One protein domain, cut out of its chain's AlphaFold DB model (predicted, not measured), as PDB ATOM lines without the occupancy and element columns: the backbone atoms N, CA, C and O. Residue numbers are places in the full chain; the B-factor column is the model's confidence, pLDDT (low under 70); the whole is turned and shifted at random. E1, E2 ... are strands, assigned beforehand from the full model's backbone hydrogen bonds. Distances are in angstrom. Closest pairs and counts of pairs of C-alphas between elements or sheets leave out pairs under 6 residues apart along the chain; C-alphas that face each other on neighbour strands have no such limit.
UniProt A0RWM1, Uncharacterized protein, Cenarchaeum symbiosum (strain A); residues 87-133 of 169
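This is residues 87 to 133 of the 169 residues of an uncharacterized protein of Cenarchaeum symbiosum (strain A) (UniProt A0RWM1). There is little regular structure: a looped head, residues 90 to 125, with a small two-stranded antiparallel sheet, E1 and E2, at one end, where E2 runs on past E1 as an arm that makes the length. The printed part has 47 residues, with strands E1 then E2 and no named helix; the class is all strand, though only 10 residues are in named elements. It is compact, with a radius of gyration of the C-alphas of 10.5 A, and spans 39 by 19 by 15 A.

E2, residues 126 to 132, is 20.0 A long and ends at C-alpha 132 (223.678, 145.960, 191.303). E1, residues 87 to 89, begins at C-alpha 87 (217.137, 136.140, 182.817) and is 6.8 A long.

E1 and E2 form a hairpin, their directions 138 degrees apart. C-alphas 87 and 128 face each other at 4.5 A. N 88 and O 127, and N 127 and O 88, are within hydrogen-bond range, each at 2.9 A.

The C-alphas of Glu 118 and Leu 133 are farthest apart, 39.0 A. The link from E1 to E2, 36 residues, is long. The printed part has no cut, and no printed residue is under 70 in pLDDT.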
ATOM      1  N   LYS A  87     218.318 136.322 183.660       92.00
ATOM      2  CA  LYS A  87     217.137 136.140 182.817       92.00
ATOM      3  C   LYS A  87     215.929 135.810 183.680       92.00
ATOM      4  O   LYS A  87     216.066 135.183 184.733       92.00
ATOM      5  N   LYS A  88     214.772 136.268 183.231       94.19
ATOM      6  CA  LYS A  88     213.489 136.050 183.878       94.19
ATOM      7  C   LYS A  88     212.492 135.589 182.832       94.19
ATOM      8  O   LYS A  88     212.453 136.133 181.730       94.19
ATOM      9  N   TYR A  89     211.707 134.591 183.194       94.81
ATOM     10  CA  TYR A  89     210.642 134.045 182.368       94.81
ATOM     11  C   TYR A  89     209.292 134.296 183.029       94.81
ATOM     12  O   TYR A  89     209.230 134.809 184.147       94.81
ATOM     13  N   TYR A  90     208.210 133.940 182.337       92.94
ATOM     14  CA  TYR A  90     206.839 134.233 182.754       92.94
ATOM     15  C   TYR A  90     206.574 133.901 184.235       92.94
ATOM     16  O   TYR A  90     206.035 134.723 184.974       92.94
ATOM     17  N   ALA A  91     207.025 132.736 184.708       93.44
ATOM     18  CA  ALA A  91     206.832 132.288 186.088       93.44
ATOM     19  C   ALA A  91     207.647 133.068 187.145       93.44
ATOM     20  O   ALA A  91     207.292 133.051 188.322       93.44
ATOM     21  N   ASP A  92     208.718 133.767 186.755       93.19
ATOM     22  CA  ASP A  92     209.660 134.405 187.687       93.19
ATOM     23  C   ASP A  92     209.259 135.828 188.109       93.19
ATOM     24  O   ASP A  92     209.929 136.441 188.948       93.19
ATOM     25  N   VAL A  93     208.233 136.400 187.474       92.94
ATOM     26  CA  VAL A  93     207.923 137.836 187.527       92.94
ATOM     27  C   VAL A  93     206.437 138.127 187.751       92.94
ATOM     28  O   VAL A  93     205.564 137.287 187.523       92.94
ATOM     29  N   LYS A  94     206.149 139.346 188.218       92.56
ATOM     30  CA  LYS A  94     204.792 139.880 188.406       92.56
ATOM     31  C   LYS A  94     204.215 140.425 187.088       92.56
ATOM     32  O   LYS A  94     204.938 140.493 186.100       92.56
ATOM     33  N   GLY A  95     202.920 140.757 187.083       90.56
ATOM     34  CA  GLY A  95     202.175 141.211 185.895       90.56
ATOM     35  C   GLY A  95     202.746 142.469 185.229       90.56
ATOM     36  O   GLY A  95     202.870 142.526 184.012       90.56
ATOM     37  N   ASP A  96     203.245 143.405 186.031       93.06
ATOM     38  CA  ASP A  96     203.842 144.675 185.603       93.06
ATOM     39  C   ASP A  96     205.264 144.541 185.019       93.06
ATOM     40  O   ASP A  96     205.923 145.530 184.693       93.06
ATOM     41  N   ALA A  97     205.793 143.319 184.917       93.56
ATOM     42  CA  ALA A  97     207.122 143.102 184.369       93.56
ATOM     43  C   ALA A  97     207.131 143.261 182.844       93.56
ATOM     44  O   ALA A  97     206.362 142.622 182.133       93.56
ATOM     45  N   ILE A  98     208.079 144.048 182.341       94.94
ATOM     46  CA  ILE A  98     208.218 144.327 180.910       94.94
ATOM     47  C   ILE A  98     209.043 143.233 180.224       94.94
ATOM     48  O   ILE A  98     210.187 142.968 180.604       94.94
ATOM     49  N   CYS A  99     208.468 142.617 179.194       95.75
ATOM     50  CA  CYS A  99     209.137 141.678 178.299       95.75
ATOM     51  C   CYS A  99     210.146 142.400 177.389       95.75
ATOM     52  O   CYS A  99     210.050 143.602 177.136       95.75
ATOM     53  N   ASN A 100     211.092 141.664 176.807       94.56
ATOM     54  CA  ASN A 100     212.013 142.179 175.790       94.56
ATOM     55  C   ASN A 100     211.284 142.756 174.558       94.56
ATOM     56  O   ASN A 100     211.846 143.603 173.862       94.56
ATOM     57  N   CYS A 101     210.036 142.342 174.303       94.81
ATOM     58  CA  CYS A 101     209.174 142.918 173.266       94.81
ATOM     59  C   CYS A 101     208.567 144.285 173.636       94.81
ATOM     60  O   CYS A 101     207.907 144.892 172.798       94.81
ATOM     61  N   LYS A 102     208.851 144.792 174.846       95.06
ATOM     62  CA  LYS A 102     208.372 146.057 175.435       95.06
ATOM     63  C   LYS A 102     206.906 146.072 175.890       95.06
ATOM     64  O   LYS A 102     206.440 147.134 176.287       95.06
ATOM     65  N   HIS A 103     206.224 144.931 175.890       95.69
ATOM     66  CA  HIS A 103     204.883 144.779 176.465       95.69
ATOM     67  C   HIS A 103     204.941 144.157 177.865       95.69
ATOM     68  O   HIS A 103     205.936 143.509 178.220       95.69
ATOM     69  N   GLU A 104     203.902 144.376 178.667       96.25
ATOM     70  CA  GLU A 104     203.811 143.853 180.032       96.25
ATOM     71  C   GLU A 104     203.586 142.339 180.019       96.25
ATOM     72  O   GLU A 104     203.199 141.747 179.008       96.25
ATOM     73  N   LYS A 105     203.848 141.666 181.141       94.75
ATOM     74  CA  LYS A 105     203.595 140.225 181.259       94.75
ATOM     75  C   LYS A 105     202.121 139.913 181.024       94.75
ATOM     76  O   LYS A 105     201.826 138.886 180.425       94.75
ATOM     77  N   GLU A 106     201.227 140.790 181.472       94.62
ATOM     78  CA  GLU A 106     199.778 140.644 181.282       94.62
ATOM     79  C   GLU A 106     199.368 140.667 179.801       94.62
ATOM     80  O   GLU A 106     198.353 140.082 179.439       94.62
ATOM     81  N   ASP A 107     200.206 141.231 178.926       95.50
ATOM     82  CA  ASP A 107     200.026 141.188 177.473       95.50
ATOM     83  C   ASP A 107     200.546 139.884 176.839       95.50
ATOM     84  O   ASP A 107     200.772 139.835 175.627       95.50
ATOM     85  N   HIS A 108     200.810 138.841 177.632       95.56
ATOM     86  CA  HIS A 108     201.264 137.534 177.156       95.56
ATOM     87  C   HIS A 108     200.322 136.423 177.627       95.56
ATOM     88  O   HIS A 108     199.823 136.458 178.751       95.56
ATOM     89  N   ALA A 109     200.090 135.416 176.784       92.81
ATOM     90  CA  ALA A 109     199.178 134.326 177.113       92.81
ATOM     91  C   ALA A 109     199.699 133.464 178.278       92.81
ATOM     92  O   ALA A 109     200.901 133.247 178.449       92.81
ATOM     93  N   GLU A 110     198.790 132.906 179.075       88.12
ATOM     94  CA  GLU A 110     199.181 132.079 180.222       88.12
ATOM     95  C   GLU A 110     199.776 130.721 179.828       88.12
ATOM     96  O   GLU A 110     200.594 130.194 180.578       88.12
ATOM     97  N   GLU A 111     199.400 130.157 178.676       87.62
ATOM     98  CA  GLU A 111     199.816 128.804 178.273       87.62
ATOM     99  C   GLU A 111     201.101 128.788 177.437       87.62
ATOM    100  O   GLU A 111     202.035 128.055 177.763       87.62
ATOM    101  N   ASP A 112     201.167 129.586 176.367       89.62
ATOM    102  CA  ASP A 112     202.326 129.632 175.463       89.62
ATOM    103  C   ASP A 112     203.276 130.806 175.748       89.62
ATOM    104  O   ASP A 112     204.407 130.824 175.259       89.62
ATOM    105  N   HIS A 113     202.855 131.755 176.591       92.56
ATOM    106  CA  HIS A 113     203.598 132.970 176.923       92.56
ATOM    107  C   HIS A 113     203.919 133.855 175.716       92.56
ATOM    108  O   HIS A 113     204.789 134.717 175.831       92.56
ATOM    109  N   GLY A 114     203.228 133.679 174.591       93.94
ATOM    110  CA  GLY A 114     203.306 134.550 173.428       93.94
ATOM    111  C   GLY A 114     202.623 135.887 173.686       93.94
ATOM    112  O   GLY A 114     201.654 135.971 174.439       93.94
ATOM    113  N   CYS A 115     203.145 136.956 173.088       95.75
ATOM    114  CA  CYS A 115     202.568 138.288 173.204       95.75
ATOM    115  C   CYS A 115     201.259 138.382 172.408       95.75
ATOM    116  O   CYS A 115     201.196 137.985 171.250       95.75
ATOM    117  N   LEU A 116     200.231 138.959 173.028       95.12
ATOM    118  CA  LEU A 116     198.872 139.063 172.497       95.12
ATOM    119  C   LEU A 116     198.679 140.244 171.527       95.12
ATOM    120  O   LEU A 116     197.616 140.380 170.924       95.12
ATOM    121  N   TYR A 117     199.688 141.103 171.355       93.75
ATOM    122  CA  TYR A 117     199.650 142.189 170.373       93.75
ATOM    123  C   TYR A 117     199.843 141.640 168.956       93.75
ATOM    124  O   TYR A 117     200.908 141.119 168.642       93.75
ATOM    125  N   GLU A 118     198.865 141.850 168.068       88.94
ATOM    126  CA  GLU A 118     198.877 141.320 166.690       88.94
ATOM    127  C   GLU A 118     200.134 141.693 165.881       88.94
ATOM    128  O   GLU A 118     200.606 140.915 165.055       88.94
ATOM    129  N   SER A 119     200.712 142.876 166.116       93.06
ATOM    130  CA  SER A 119     201.933 143.335 165.436       93.06
ATOM    131  C   SER A 119     203.231 142.828 166.076       93.06
ATOM    132  O   SER A 119     204.320 143.195 165.632       93.06
ATOM    133  N   CYS A 120     203.146 142.053 167.159       94.31
ATOM    134  CA  CYS A 120     204.287 141.579 167.921       94.31
ATOM    135  C   CYS A 120     204.584 140.111 167.597       94.31
ATOM    136  O   CYS A 120     203.781 139.228 167.865       94.31
ATOM    137  N   SER A 121     205.781 139.822 167.089       93.75
ATOM    138  CA  SER A 121     206.226 138.451 166.792       93.75
ATOM    139  C   SER A 121     206.845 137.740 168.007       93.75
ATOM    140  O   SER A 121     207.763 136.933 167.860       93.75
ATOM    141  N   CYS A 122     206.466 138.130 169.223       95.38
ATOM    142  CA  CYS A 122     207.071 137.615 170.445       95.38
ATOM    143  C   CYS A 122     206.371 136.321 170.865       95.38
ATOM    144  O   CYS A 122     205.229 136.348 171.300       95.38
ATOM    145  N   GLU A 123     207.069 135.196 170.746       95.38
ATOM    146  CA  GLU A 123     206.522 133.856 171.019       95.38
ATOM    147  C   GLU A 123     206.657 133.420 172.484       95.38
ATOM    148  O   GLU A 123     206.183 132.357 172.858       95.38
ATOM    149  N   LYS A 124     207.368 134.196 173.310       94.81
ATOM    150  CA  LYS A 124     207.594 133.875 174.721       94.81
ATOM    151  C   LYS A 124     207.853 135.126 175.543       94.81
ATOM    152  O   LYS A 124     208.592 136.016 175.114       94.81
ATOM    153  N   PHE A 125     207.395 135.122 176.786       96.06
ATOM    154  CA  PHE A 125     207.816 136.113 177.759       96.06
ATOM    155  C   PHE A 125     209.266 135.843 178.183       96.06
ATOM    156  O   PHE A 125     209.584 134.835 178.821       96.06
ATOM    157  N   GLU A 126     210.157 136.777 177.864       96.00
ATOM    158  CA  GLU A 126     211.529 136.804 178.362       96.00
ATOM    159  C   GLU A 126     211.863 138.238 178.757       96.00
ATOM    160  O   GLU A 126     211.709 139.168 177.967       96.00
ATOM    161  N   SER A 127     212.350 138.417 179.976       94.56
ATOM    162  CA  SER A 127     212.873 139.687 180.458       94.56
ATOM    163  C   SER A 127     214.194 139.469 181.184       94.56
ATOM    164  O   SER A 127     214.760 138.368 181.225       94.56
ATOM    165  N   PHE A 128     214.735 140.542 181.744       91.06
ATOM    166  CA  PHE A 128     215.937 140.459 182.542       91.06
ATOM    167  C   PHE A 128     215.888 141.402 183.729       91.06
ATOM    168  O   PHE A 128     215.296 142.477 183.692       91.06
ATOM    169  N   GLN A 129     216.588 141.001 184.779       90.06
ATOM    170  CA  GLN A 129     216.787 141.818 185.959       90.06
ATOM    171  C   GLN A 129     218.279 142.027 186.180       90.06
ATOM    172  O   GLN A 129     219.067 141.076 186.179       90.06
ATOM    173  N   VAL A 130     218.659 143.283 186.406       91.62
ATOM    174  CA  VAL A 130     220.020 143.655 186.791       91.62
ATOM    175  C   VAL A 130     220.039 144.003 188.272       91.62
ATOM    176  O   VAL A 130     219.426 144.971 188.712       91.62
ATOM    177  N   ASN A 131     220.784 143.220 189.047       92.06
ATOM    178  CA  ASN A 131     220.949 143.414 190.480       92.06
ATOM    179  C   ASN A 131     222.338 143.973 190.781       92.06
ATOM    180  O   ASN A 131     223.320 143.231 190.864       92.06
ATOM    181  N   LEU A 132     222.421 145.285 190.987       94.88
ATOM    182  CA  LEU A 132     223.678 145.960 191.303       94.88
ATOM    183  C   LEU A 132     224.147 145.649 192.734       94.88
ATOM    184  O   LEU A 132     223.357 145.457 193.667       94.88
ATOM    185  N   LEU A 133     225.461 145.626 192.938       94.56
ATOM    186  CA  LEU A 133     226.035 145.755 194.270       94.56
ATOM    187  C   LEU A 133     225.809 147.189 194.772       94.56
ATOM    188  O   LEU A 133     225.886 148.157 194.016       94.56
TER     189      LEU A 133